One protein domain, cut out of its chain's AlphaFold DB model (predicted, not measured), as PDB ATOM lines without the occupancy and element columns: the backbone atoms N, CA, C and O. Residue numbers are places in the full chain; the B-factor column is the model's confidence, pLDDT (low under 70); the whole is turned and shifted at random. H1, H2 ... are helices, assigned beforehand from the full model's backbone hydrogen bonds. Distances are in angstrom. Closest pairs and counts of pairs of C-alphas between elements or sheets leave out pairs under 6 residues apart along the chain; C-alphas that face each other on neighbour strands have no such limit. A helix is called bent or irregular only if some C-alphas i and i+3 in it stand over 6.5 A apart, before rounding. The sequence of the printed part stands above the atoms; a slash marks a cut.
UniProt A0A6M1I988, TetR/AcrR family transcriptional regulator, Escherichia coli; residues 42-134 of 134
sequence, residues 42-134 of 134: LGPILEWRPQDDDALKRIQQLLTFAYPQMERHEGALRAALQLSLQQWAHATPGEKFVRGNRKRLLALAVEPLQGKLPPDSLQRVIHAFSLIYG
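What this domain is: This is residues 42 to 134 of the 134 residues of the protein "TetR/AcrR family transcriptional regulator" of Escherichia coli (UniProt A0A6M1I988). Two helices, H2 and H4, run side by side and opposite ways over part of their lengths, with short H1 packed on the later part of H2 and H5 crossing H4 at a steep angle. From the end of H2 the chain turns about a right angle into H3, which touches no other helix, and residues 90 to 101 come back from its far end to H4, making a wide, open loop; residues 78 to 83 of H3 and residues 89 to 94 stick out. The printed part has 93 residues, with five named helices in the order H1, H2, H3, H4, H5 and no named strand, and its class is all helix. It is loose, with a radius of gyration of the C-alphas of 15.6 A and spans of 45 by 32 by 19 A.

Where its parts are: H1 is residues 42 to 47 and begins at C-alpha 42, at (7.432, 4.696, 46.966). H2, residues 55 to 72, is 26.2 A long; it is neither bent nor irregular, but only just: C-alphas 65 and 68 are 6.5 A apart. H3, residues 74 to 89, is 22.5 A long and ends at C-alpha 89, at (4.784, -7.454, 67.926). H4, residues 102 to 113, is 18.0 A long and irregular, with C-alphas 109 and 112 7.6 A apart. H5, residues 119 to 133, is 20.7 A long and ends at C-alpha 133, at (20.684, 2.524, 50.788).

How they stand to each other: H1 and H2 form a helical hairpin, at a shallow tilt of 24 degrees, opposite ways. H1 touches H2 at residues 65 to 70 alone, and their closest C-alphas, of Ile 45 and Ala 66, are 5.8 A apart. H2 and H3 are close but not clearly touching and about perpendicular, at 90 degrees; their closest C-alphas, of Met 70 and Leu 77, are 7.6 A apart. Residues 55 to 62 of H2 touch residues 109 to 113 of H4, at a shallow tilt of 24 degrees, opposite ways; the closest C-alphas, of Arg 58 and Ala 109, are 5.1 A apart. H4 touches H5 at a steep tilt of 50 degrees, opposite ways, with the C-alphas of Leu 106 and Ile 126 closest at 6.2 A. With 2 of these 3 touching pairs at a shallow tilt, the helix packing is only just mostly aligned. H1 and H5 are apart, and H3 is apart from H1, H4 and H5. In H1, H3 and H5 every O i to N i+4 pair is within hydrogen-bond range; in H2 12 of 14 are, and in H4 6 of 8.

The domain as a whole: The two C-alphas farthest apart, of His 90 and Lys 116, are 44.9 A apart. The printed part has no cut and ends at Gly 134, the chain's last residue. The link from H3 to H4, 12 residues, is long; those from H2 to H3 and from H4 to H5 are tight, and that from H1 to H2 is short. The mean pLDDT of the printed part is 88.8, and residues 93 to 100 are under 70.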
ATOM      1  N   LEU A  42       6.294   5.521  47.369       84.19
ATOM      2  CA  LEU A  42       7.432   4.696  46.966       84.19
ATOM      3  C   LEU A  42       7.319   4.170  45.536       84.19
ATOM      4  O   LEU A  42       8.343   3.760  44.993       84.19
ATOM      5  N   GLY A  43       6.133   4.179  44.923       86.06
ATOM      6  CA  GLY A  43       5.871   3.660  43.575       86.06
ATOM      7  C   GLY A  43       6.951   4.033  42.553       86.06
ATOM      8  O   GLY A  43       7.563   3.130  41.980       86.06
ATOM      9  N   PRO A  44       7.320   5.322  42.418       88.81
ATOM     10  CA  PRO A  44       8.379   5.741  41.499       88.81
ATOM     11  C   PRO A  44       9.743   5.089  41.778       88.81
ATOM     12  O   PRO A  44      10.443   4.685  40.851       88.81
ATOM     13  N   ILE A  45      10.121   4.934  43.053       89.44
ATOM     14  CA  ILE A  45      11.357   4.242  43.465       89.44
ATOM     15  C   ILE A  45      11.283   2.763  43.094       89.44
ATOM     16  O   ILE A  45      12.266   2.182  42.636       89.44
ATOM     17  N   LEU A  46      10.116   2.141  43.271       85.25
ATOM     18  CA  LEU A  46       9.902   0.747  42.902       85.25
ATOM     19  C   LEU A  46      10.022   0.548  41.390       85.25
ATOM     20  O   LEU A  46      10.554  -0.466  40.943       85.25
ATOM     21  N   GLU A  47       9.584   1.506  40.594       90.12
ATOM     22  CA  GLU A  47       9.604   1.408  39.136       90.12
ATOM     23  C   GLU A  47      10.921   1.867  38.509       90.12
ATOM     24  O   GLU A  47      11.097   1.727  37.298       90.12
ATOM     25  N   TRP A  48      11.873   2.334  39.323       93.62
ATOM     26  CA  TRP A  48      13.175   2.795  38.854       93.62
ATOM     27  C   TRP A  48      13.863   1.771  37.935       93.62
ATOM     28  O   TRP A  48      13.947   0.567  38.228       93.62
ATOM     29  N   ARG A  49      14.384   2.283  36.816       92.94
ATOM     30  CA  ARG A  49      15.166   1.546  35.820       92.94
ATOM     31  C   ARG A  49      16.515   2.238  35.607       92.94
ATOM     32  O   ARG A  49      16.544   3.468  35.531       92.94
ATOM     33  N   PRO A  50      17.611   1.473  35.482       92.94
ATOM     34  CA  PRO A  50      18.911   2.040  35.153       92.94
ATOM     35  C   PRO A  50      18.930   2.605  33.724       92.94
ATOM     36  O   PRO A  50      18.218   2.106  32.855       92.94
ATOM     37  N   GLN A  51      19.766   3.620  33.488       91.06
ATOM     38  CA  GLN A  51      19.915   4.285  32.180       91.06
ATOM     39  C   GLN A  51      21.341   4.210  31.605       91.06
ATOM     40  O   GLN A  51      21.580   4.655  30.489       91.06
ATOM     41  N   ASP A  52      22.285   3.644  32.357       94.62
ATOM     42  CA  ASP A  52      23.695   3.490  31.983       94.62
ATOM     43  C   ASP A  52      24.114   2.020  32.085       94.62
ATOM     44  O   ASP A  52      23.470   1.246  32.783       94.62
ATOM     45  N   ASP A  53      25.250   1.648  31.494       93.94
ATOM     46  CA  ASP A  53      25.871   0.318  31.653       93.94
ATOM     47  C   ASP A  53      27.061   0.315  32.622       93.94
ATOM     48  O   ASP A  53      27.809  -0.659  32.730       93.94
ATOM     49  N   ASP A  54      27.233   1.408  33.364       96.62
ATOM     50  CA  ASP A  54      28.221   1.526  34.428       96.62
ATOM     51  C   ASP A  54      27.559   1.407  35.809       96.62
ATOM     52  O   ASP A  54      26.594   2.106  36.125       96.62
ATOM     53  N   ALA A  55      28.089   0.517  36.649       96.19
ATOM     54  CA  ALA A  55      27.503   0.229  37.956       96.19
ATOM     55  C   ALA A  55      27.606   1.412  38.930       96.19
ATOM     56  O   ALA A  55      26.679   1.643  39.705       96.19
ATOM     57  N   LEU A  56      28.701   2.181  38.888       95.56
ATOM     58  CA  LEU A  56      28.865   3.344  39.758       95.56
ATOM     59  C   LEU A  56      27.831   4.417  39.406       95.56
ATOM     60  O   LEU A  56      27.146   4.917  40.300       95.56
ATOM     61  N   LYS A  57      27.650   4.704  38.113       97.38
ATOM     62  CA  LYS A  57      26.606   5.623  37.644       97.38
ATOM     63  C   LYS A  57      25.207   5.157  38.038       97.38
ATOM     64  O   LYS A  57      24.432   5.960  38.549       97.38
ATOM     65  N   ARG A  58      24.885   3.866  37.875       97.19
ATOM     66  CA  ARG A  58      23.585   3.307  38.292       97.19
ATOM     67  C   ARG A  58      23.330   3.486  39.790       97.19
ATOM     68  O   ARG A  58      22.227   3.864  40.179       97.19
ATOM     69  N   ILE A  59      24.338   3.238  40.629       95.88
ATOM     70  CA  ILE A  59      24.251   3.446  42.083       95.88
ATOM     71  C   ILE A  59      23.973   4.921  42.396       95.88
ATOM     72  O   ILE A  59      23.054   5.226  43.156       95.88
ATOM     73  N   GLN A  60      24.723   5.840  41.783       96.00
ATOM     74  CA  GLN A  60      24.540   7.281  41.975       96.00
ATOM     75  C   GLN A  60      23.154   7.751  41.518       96.00
ATOM     76  O   GLN A  60      22.501   8.508  42.234       96.00
ATOM     77  N   GLN A  61      22.681   7.269  40.365       95.94
ATOM     78  CA  GLN A  61      21.343   7.551  39.840       95.94
ATOM     79  C   GLN A  61      20.255   7.093  40.812       95.94
ATOM     80  O   GLN A  61      19.359   7.871  41.128       95.94
ATOM     81  N   LEU A  62      20.348   5.857  41.314       95.50
ATOM     82  CA  LEU A  62      19.372   5.318  42.258       95.50
ATOM     83  C   LEU A  62      19.332   6.140  43.552       95.50
ATOM     84  O   LEU A  62      18.249   6.505  43.995       95.50
ATOM     85  N   LEU A  63      20.485   6.465  44.142       94.75
ATOM     86  CA  LEU A  63      20.548   7.244  45.385       94.75
ATOM     87  C   LEU A  63      20.009   8.669  45.201       94.75
ATOM     88  O   LEU A  63      19.172   9.121  45.982       94.75
ATOM     89  N   THR A  64      20.440   9.344  44.133       95.25
ATOM     90  CA  THR A  64      20.016  10.717  43.810       95.25
ATOM     91  C   THR A  64      18.519  10.790  43.520       95.25
ATOM     92  O   THR A  64      17.875  11.791  43.819       95.25
ATOM     93  N   PHE A  65      17.946   9.726  42.958       94.00
ATOM     94  CA  PHE A  65      16.516   9.638  42.700       94.00
ATOM     95  C   PHE A  65      15.707   9.265  43.950       94.00
ATOM     96  O   PHE A  65      14.670   9.873  44.217       94.00
ATOM     97  N   ALA A  66      16.158   8.267  44.713       92.50
ATOM     98  CA  ALA A  66      15.375   7.678  45.792       92.50
ATOM     99  C   ALA A  66      15.328   8.555  47.047       92.50
ATOM    100  O   ALA A  66      14.252   8.726  47.618       92.50
ATOM    101  N   TYR A  67      16.452   9.136  47.477       92.69
ATOM    102  CA  TYR A  67      16.490   9.861  48.751       92.69
ATOM    103  C   TYR A  67      15.598  11.105  48.804       92.69
ATOM    104  O   TYR A  67      14.842  11.208  49.768       92.69
ATOM    105  N   PRO A  68      15.555  11.991  47.788       92.44
ATOM    106  CA  PRO A  68      14.641  13.136  47.824       92.44
ATOM    107  C   PRO A  68      13.166  12.719  47.884       92.44
ATOM    108  O   PRO A  68      12.335  13.410  48.467       92.44
ATOM    109  N   GLN A  69      12.823  11.579  47.277       89.94
ATOM    110  CA  GLN A  69      11.467  11.032  47.328       89.94
ATOM    111  C   GLN A  69      11.151  10.438  48.704       89.94
ATOM    112  O   GLN A  69      10.044  10.624  49.200       89.94
ATOM    113  N   MET A  70      12.111   9.758  49.336       89.12
ATOM    114  CA  MET A  70      11.957   9.256  50.704       89.12
ATOM    115  C   MET A  70      11.812  10.404  51.709       89.12
ATOM    116  O   MET A  70      10.922  10.357  52.550       89.12
ATOM    117  N   GLU A  71      12.635  11.445  51.584       90.94
ATOM    118  CA  GLU A  71      12.588  12.642  52.430       90.94
ATOM    119  C   GLU A  71      11.251  13.377  52.284       90.94
ATOM    120  O   GLU A  71      10.576  13.650  53.275       90.94
ATOM    121  N   ARG A  72      10.793  13.603  51.043       90.44
ATOM    122  CA  ARG A  72       9.492  14.238  50.770       90.44
ATOM    123  C   ARG A  72       8.321  13.520  51.449       90.44
ATOM    124  O   ARG A  72       7.350  14.173  51.825       90.44
ATOM    125  N   HIS A  73       8.395  12.198  51.585       89.12
ATOM    126  CA  HIS A  73       7.315  11.366  52.116       89.12
ATOM    127  C   HIS A  73       7.646  10.742  53.482       89.12
ATOM    128  O   HIS A  73       7.031   9.745  53.871       89.12
ATOM    129  N   GLU A  74       8.588  11.320  54.232       89.38
ATOM    130  CA  GLU A  74       9.105  10.751  55.484       89.38
ATOM    131  C   GLU A  74       7.990  10.397  56.484       89.38
ATOM    132  O   GLU A  74       7.997   9.315  57.074       89.38
ATOM    133  N   GLY A  75       6.982  11.265  56.635       86.50
ATOM    134  CA  GLY A  75       5.857  11.033  57.547       86.50
ATOM    135  C   GLY A  75       5.068   9.758  57.228       86.50
ATOM    136  O   GLY A  75       4.715   9.001  58.133       86.50
ATOM    137  N   ALA A  76       4.848   9.465  55.943       85.06
ATOM    138  CA  ALA A  76       4.181   8.238  55.515       85.06
ATOM    139  C   ALA A  76       5.057   7.000  55.749       85.06
ATOM    140  O   ALA A  76       4.568   5.969  56.216       85.06
ATOM    141  N   LEU A  77       6.362   7.109  55.482       87.12
ATOM    142  CA  LEU A  77       7.320   6.025  55.713       87.12
ATOM    143  C   LEU A  77       7.446   5.685  57.199       87.12
ATOM    144  O   LEU A  77       7.438   4.509  57.564       87.12
ATOM    145  N   ARG A  78       7.484   6.698  58.068       88.50
ATOM    146  CA  ARG A  78       7.494   6.529  59.525       88.50
ATOM    147  C   ARG A  78       6.227   5.829  60.017       88.50
ATOM    148  O   ARG A  78       6.319   4.910  60.829       88.50
ATOM    149  N   ALA A  79       5.064   6.211  59.492       86.50
ATOM    150  CA  ALA A  79       3.790   5.581  59.831       86.50
ATOM    151  C   ALA A  79       3.745   4.103  59.420       86.50
ATOM    152  O   ALA A  79       3.319   3.251  60.200       86.50
ATOM    153  N   ALA A  80       4.232   3.780  58.220       84.94
ATOM    154  CA  ALA A  80       4.326   2.396  57.766       84.94
ATOM    155  C   ALA A  80       5.336   1.576  58.573       84.94
ATOM    156  O   ALA A  80       5.059   0.419  58.889       84.94
ATOM    157  N   LEU A  81       6.470   2.167  58.962       85.81
ATOM    158  CA  LEU A  81       7.423   1.515  59.857       85.81
ATOM    159  C   LEU A  81       6.766   1.197  61.204       85.81
ATOM    160  O   LEU A  81       6.819   0.049  61.645       85.81
ATOM    161  N   GLN A  82       6.084   2.166  61.817       86.94
ATOM    162  CA  GLN A  82       5.357   1.963  63.070       86.94
ATOM    163  C   GLN A  82       4.308   0.850  62.945       86.94
ATOM    164  O   GLN A  82       4.265  -0.045  63.789       86.94
ATOM    165  N   LEU A  83       3.511   0.865  61.874       83.50
ATOM    166  CA  LEU A  83       2.522  -0.172  61.587       83.50
ATOM    167  C   LEU A  83       3.172  -1.558  61.455       83.50
ATOM    168  O   LEU A  83       2.671  -2.525  62.025       83.50
ATOM    169  N   SER A  84       4.301  -1.659  60.749       80.62
ATOM    170  CA  SER A  84       5.016  -2.928  60.565       80.62
ATOM    171  C   SER A  84       5.573  -3.484  61.880       80.62
ATOM    172  O   SER A  84       5.506  -4.689  62.117       80.62
ATOM    173  N   LEU A  85       6.059  -2.611  62.769       85.38
ATOM    174  CA  LEU A  85       6.551  -2.992  64.092       85.38
ATOM    175  C   LEU A  85       5.410  -3.458  65.002       85.38
ATOM    176  O   LEU A  85       5.564  -4.448  65.713       85.38
ATOM    177  N   GLN A  86       4.254  -2.788  64.949       85.19
ATOM    178  CA  GLN A  86       3.054  -3.211  65.676       85.19
ATOM    179  C   GLN A  86       2.553  -4.570  65.181       85.19
ATOM    180  O   GLN A  86       2.277  -5.453  65.989       85.19
ATOM    181  N   GLN A  87       2.489  -4.772  63.862       81.38
ATOM    182  CA  GLN A  87       2.135  -6.065  63.275       81.38
ATOM    183  C   GLN A  87       3.104  -7.159  63.713       81.38
ATOM    184  O   GLN A  87       2.665  -8.226  64.116       81.38
ATOM    185  N   TRP A  88       4.411  -6.886  63.691       80.94
ATOM    186  CA  TRP A  88       5.424  -7.836  64.145       80.94
ATOM    187  C   TRP A  88       5.270  -8.198  65.628       80.94
ATOM    188  O   TRP A  88       5.344  -9.372  65.974       80.94
ATOM    189  N   ALA A  89       4.993  -7.221  66.496       85.75
ATOM    190  CA  ALA A  89       4.784  -7.454  67.926       85.75
ATOM    191  C   ALA A  89       3.549  -8.326  68.225       85.75
ATOM    192  O   ALA A  89       3.511  -9.015  69.243       85.75
ATOM    193  N   HIS A  90       2.551  -8.300  67.343       84.25
ATOM    194  CA  HIS A  90       1.329  -9.098  67.451       84.25
ATOM    195  C   HIS A  90       1.322 -10.329  66.535       84.25
ATOM    196  O   HIS A  90       0.317 -11.040  66.494       84.25
ATOM    197  N   ALA A  91       2.413 -10.583  65.806       77.69
ATOM    198  CA  ALA A  91       2.451 -11.617  64.788       77.69
ATOM    199  C   ALA A  91       2.352 -13.010  65.411       77.69
ATOM    200  O   ALA A  91       3.027 -13.338  66.393       77.69
ATOM    201  N   THR A  92       1.540 -13.860  64.792       74.06
ATOM    202  CA  THR A  92       1.473 -15.279  65.152       74.06
ATOM    203  C   THR A  92       2.521 -16.094  64.386       74.06
ATOM    204  O   THR A  92       2.908 -15.732  63.268       74.06
ATOM    205  N   PRO A  93       3.011 -17.217  64.946       69.38
ATOM    206  CA  PRO A  93       3.931 -18.098  64.233       69.38
ATOM    207  C   PRO A  93       3.343 -18.549  62.887       69.38
ATOM    208  O   PRO A  93       2.316 -19.221  62.846       69.38
ATOM    209  N   GLY A  94       4.011 -18.199  61.783       64.31
ATOM    210  CA  GLY A  94       3.607 -18.575  60.421       64.31
ATOM    211  C   GLY A  94       3.072 -17.433  59.548       64.31
ATOM    212  O   GLY A  94       2.917 -17.636  58.341       64.31
ATOM    213  N   GLU A  95       2.853 -16.233  60.096       64.19
ATOM    214  CA  GLU A  95       2.524 -15.055  59.284       64.19
ATOM    215  C   GLU A  95       3.691 -14.654  58.369       64.19
ATOM    216  O   GLU A  95       4.839 -14.487  58.790       64.19
ATOM    217  N   LYS A  96       3.400 -14.521  57.068       57.41
ATOM    218  CA  LYS A  96       4.389 -14.152  56.050       57.41
ATOM    219  C   LYS A  96       4.420 -12.640  55.873       57.41
ATOM    220  O   LYS A  96       3.486 -12.054  55.335       57.41
ATOM    221  N   PHE A  97       5.543 -12.027  56.232       60.16
ATOM    222  CA  PHE A  97       5.821 -10.630  55.905       60.16
ATOM    223  C   PHE A  97       5.939 -10.432  54.388       60.16
ATOM    224  O   PHE A  97       6.553 -11.240  53.680       60.16
ATOM    225  N   VAL A  98       5.380  -9.330  53.884       63.44
ATOM    226  CA  VAL A  98       5.526  -8.940  52.478       63.44
ATOM    227  C   VAL A  98       6.999  -8.635  52.208       63.44
ATOM    228  O   VAL A  98       7.613  -7.794  52.865       63.44
ATOM    229  N   ARG A  99       7.598  -9.334  51.236       62.94
ATOM    230  CA  ARG A  99       8.991  -9.087  50.843       62.94
ATOM    231  C   ARG A  99       9.101  -7.735  50.143       62.94
ATOM    232  O   ARG A  99       8.464  -7.510  49.121       62.94
ATOM    233  N   GLY A 100       9.962  -6.869  50.668       69.56
ATOM    234  CA  GLY A 100      10.264  -5.577  50.060       69.56
ATOM    235  C   GLY A 100      11.056  -5.680  48.750       69.56
ATOM    236  O   GLY A 100      11.796  -6.634  48.503       69.56
ATOM    237  N   ASN A 101      10.952  -4.634  47.933       79.56
ATOM    238  CA  ASN A 101      11.592  -4.519  46.616       79.56
ATOM    239  C   ASN A 101      13.082  -4.143  46.650       79.56
ATOM    240  O   ASN A 101      13.754  -4.203  45.621       79.56
ATOM    241  N   ARG A 102      13.616  -3.785  47.823       87.00
ATOM    242  CA  ARG A 102      15.007  -3.345  48.009       87.00
ATOM    243  C   ARG A 102      16.015  -4.274  47.337       87.00
ATOM    244  O   ARG A 102      16.840  -3.812  46.561       87.00
ATOM    245  N   LYS A 103      15.922  -5.587  47.580       89.31
ATOM    246  CA  LYS A 103      16.866  -6.569  47.012       89.31
ATOM    247  C   LYS A 103      16.940  -6.487  45.486       89.31
ATOM    248  O   LYS A 103      18.028  -6.583  44.931       89.31
ATOM    249  N   ARG A 104      15.800  -6.271  44.821       91.88
ATOM    250  CA  ARG A 104      15.736  -6.113  43.365       91.88
ATOM    251  C   ARG A 104      16.408  -4.817  42.910       91.88
ATOM    252  O   ARG A 104      17.168  -4.859  41.954       91.88
ATOM    253  N   LEU A 105      16.148  -3.691  43.578       93.69
ATOM    254  CA  LEU A 105      16.756  -2.399  43.226       93.69
ATOM    255  C   LEU A 105      18.281  -2.430  43.369       93.69
ATOM    256  O   LEU A 105      18.988  -2.040  42.442       93.69
ATOM    257  N   LEU A 106      18.784  -2.976  44.482       94.94
ATOM    258  CA  LEU A 106      20.225  -3.131  44.696       94.94
ATOM    259  C   LEU A 106      20.851  -4.032  43.625       94.94
ATOM    260  O   LEU A 106      21.897  -3.690  43.082       94.94
ATOM    261  N   ALA A 107      20.193  -5.146  43.284       94.00
ATOM    262  CA  ALA A 107      20.663  -6.058  42.244       94.00
ATOM    263  C   ALA A 107      20.717  -5.397  40.856       94.00
ATOM    264  O   ALA A 107      21.704  -5.574  40.151       94.00
ATOM    265  N   LEU A 108      19.703  -4.606  40.482       95.00
ATOM    266  CA  LEU A 108      19.680  -3.871  39.209       95.00
ATOM    267  C   LEU A 108      20.802  -2.829  39.112       95.00
ATOM    268  O   LEU A 108      21.397  -2.653  38.048       95.00
ATOM    269  N   ALA A 109      21.098  -2.142  40.218       96.31
ATOM    270  CA  ALA A 109      22.144  -1.128  40.246       96.31
ATOM    271  C   ALA A 109      23.542  -1.733  40.036       96.31
ATOM    272  O   ALA A 109      24.356  -1.168  39.311       96.31
ATOM    273  N   VAL A 110      23.810  -2.903  40.629       96.75
ATOM    274  CA  VAL A 110      25.124  -3.565  40.540       96.75
ATOM    275  C   VAL A 110      25.244  -4.555  39.383       96.75
ATOM    276  O   VAL A 110      26.323  -5.107  39.172       96.75
ATOM    277  N   GLU A 111      24.161  -4.807  38.646       96.75
ATOM    278  CA  GLU A 111      24.110  -5.766  37.537       96.75
ATOM    279  C   GLU A 111      25.302  -5.651  36.566       96.75
ATOM    280  O   GLU A 111      25.859  -6.697  36.236       96.75
ATOM    281  N   PRO A 112      25.804  -4.455  36.181       97.31
ATOM    282  CA  PRO A 112      26.937  -4.364  35.254       97.31
ATOM    283  C   PRO A 112      28.267  -4.940  35.762       97.31
ATOM    284  O   PRO A 112      29.240  -4.982  35.004       97.31
ATOM    285  N   LEU A 113      28.345  -5.327  37.041       96.50
ATOM    286  CA  LEU A 113      29.489  -6.016  37.642       96.50
ATOM    287  C   LEU A 113      29.391  -7.545  37.525       96.50
ATOM    288  O   LEU A 113      30.369  -8.241  37.811       96.50
ATOM    289  N   GLN A 114      28.242  -8.082  37.107       94.88
ATOM    290  CA  GLN A 114      28.089  -9.510  36.837       94.88
ATOM    291  C   GLN A 114      29.061  -9.936  35.730       94.88
ATOM    292  O   GLN A 114      29.233  -9.247  34.728       94.88
ATOM    293  N   GLY A 115      29.770 -11.046  35.948       94.00
ATOM    294  CA  GLY A 115      30.822 -11.522  35.041       94.00
ATOM    295  C   GLY A 115      32.143 -10.739  35.105       94.00
ATOM    296  O   GLY A 115      33.150 -11.238  34.618       94.00
ATOM    297  N   LYS A 116      32.174  -9.560  35.746       95.88
ATOM    298  CA  LYS A 116      33.405  -8.785  36.005       95.88
ATOM    299  C   LYS A 116      33.992  -9.053  37.391       95.88
ATOM    300  O   LYS A 116      35.177  -8.822  37.610       95.88
ATOM    301  N   LEU A 117      33.169  -9.527  38.327       95.62
ATOM    302  CA  LEU A 117      33.569  -9.885  39.687       95.62
ATOM    303  C   LEU A 117      33.232 -11.348  40.004       95.62
ATOM    304  O   LEU A 117      32.205 -11.850  39.538       95.62
ATOM    305  N   PRO A 118      34.027 -12.014  40.866       97.50
ATOM    306  CA  PRO A 118      33.625 -13.279  41.469       97.50
ATOM    307  C   PRO A 118      32.290 -13.135  42.229       97.50
ATOM    308  O   PRO A 118      32.063 -12.073  42.827       97.50
ATOM    309  N   PRO A 119      31.445 -14.184  42.283       95.62
ATOM    310  CA  PRO A 119      30.124 -14.127  42.919       95.62
ATOM    311  C   PRO A 119      30.141 -13.576  44.351       95.62
ATOM    312  O   PRO A 119      29.369 -12.674  44.673       95.62
ATOM    313  N   ASP A 120      31.089 -14.024  45.176       96.62
ATOM    314  CA  ASP A 120      31.219 -13.567  46.565       96.62
ATOM    315  C   ASP A 120      31.540 -12.071  46.651       96.62
ATOM    316  O   ASP A 120      31.064 -11.363  47.536       96.62
ATOM    317  N   SER A 121      32.338 -11.559  45.710       97.00
ATOM    318  CA  SER A 121      32.675 -10.135  45.652       97.00
ATOM    319  C   SER A 121      31.483  -9.291  45.227       97.00
ATOM    320  O   SER A 121      31.238  -8.254  45.839       97.00
ATOM    321  N   LEU A 122      30.697  -9.757  44.254       96.38
ATOM    322  CA  LEU A 122      29.448  -9.102  43.877       96.38
ATOM    323  C   LEU A 122      28.457  -9.077  45.049       96.38
ATOM    324  O   LEU A 122      27.848  -8.043  45.327       96.38
ATOM    325  N   GLN A 123      28.339 -10.182  45.786       95.75
ATOM    326  CA  GLN A 123      27.479 -10.250  46.963       95.75
ATOM    327  C   GLN A 123      27.928  -9.272  48.057       95.75
ATOM    328  O   GLN A 123      27.091  -8.572  48.630       95.75
ATOM    329  N   ARG A 124      29.240  -9.155  48.314       96.00
ATOM    330  CA  ARG A 124      29.769  -8.145  49.246       96.00
ATOM    331  C   ARG A 124      29.422  -6.723  48.809       96.00
ATOM    332  O   ARG A 124      29.063  -5.922  49.666       96.00
ATOM    333  N   VAL A 125      29.478  -6.413  47.512       95.62
ATOM    334  CA  VAL A 125      29.062  -5.098  46.990       95.62
ATOM    335  C   VAL A 125      27.575  -4.853  47.251       95.62
ATOM    336  O   VAL A 125      27.227  -3.785  47.743       95.62
ATOM    337  N   ILE A 126      26.701  -5.837  47.008       95.50
ATOM    338  CA  ILE A 126      25.263  -5.714  47.311       95.50
ATOM    339  C   ILE A 126      25.042  -5.460  48.803       95.50
ATOM    340  O   ILE A 126      24.257  -4.586  49.158       95.50
ATOM    341  N   HIS A 127      25.732  -6.191  49.682       94.88
ATOM    342  CA  HIS A 127      25.615  -6.003  51.129       94.88
ATOM    343  C   HIS A 127      26.115  -4.622  51.568       94.88
ATOM    344  O   HIS A 127      25.407  -3.926  52.291       94.88
ATOM    345  N   ALA A 128      27.288  -4.194  51.100       94.75
ATOM    346  CA  ALA A 128      27.826  -2.872  51.406       94.75
ATOM    347  C   ALA A 128      26.896  -1.762  50.900       94.75
ATOM    348  O   ALA A 128      26.573  -0.836  51.640       94.75
ATOM    349  N   PHE A 129      26.388  -1.896  49.674       94.88
ATOM    350  CA  PHE A 129      25.432  -0.946  49.123       94.88
ATOM    351  C   PHE A 129      24.120  -0.938  49.912       94.88
ATOM    352  O   PHE A 129      23.535   0.118  50.132       94.88
ATOM    353  N   SER A 130      23.690  -2.096  50.413       93.31
ATOM    354  CA  SER A 130      22.502  -2.196  51.251       93.31
ATOM    355  C   SER A 130      22.622  -1.337  52.515       93.31
ATOM    356  O   SER A 130      21.645  -0.684  52.866       93.31
ATOM    357  N   LEU A 131      23.799  -1.272  53.147       92.56
ATOM    358  CA  LEU A 131      24.020  -0.461  54.350       92.56
ATOM    359  C   LEU A 131      23.878   1.038  54.076       92.56
ATOM    360  O   LEU A 131      23.416   1.770  54.942       92.56
ATOM    361  N   ILE A 132      24.261   1.479  52.877       90.38
ATOM    362  CA  ILE A 132      24.115   2.873  52.454       90.38
ATOM    363  C   ILE A 132      22.650   3.149  52.117       90.38
ATOM    364  O   ILE A 132      22.061   4.090  52.633       90.38
ATOM    365  N   TYR A 133      22.043   2.307  51.279       89.06
ATOM    366  CA  TYR A 133      20.684   2.524  50.788       89.06
ATOM    367  C   TYR A 133      19.612   2.475  51.895       89.06
ATOM    368  O   TYR A 133      18.618   3.188  51.786       89.06
ATOM    369  N   GLY A 134      19.823   1.667  52.944       79.44
ATOM    370  CA  GLY A 134      18.861   1.443  54.034       79.44
ATOM    371  C   GLY A 134      18.174   0.092  53.959       79.44
ATOM    372  O   GLY A 134      17.513  -0.210  52.937       79.44
TER     373      GLY A 134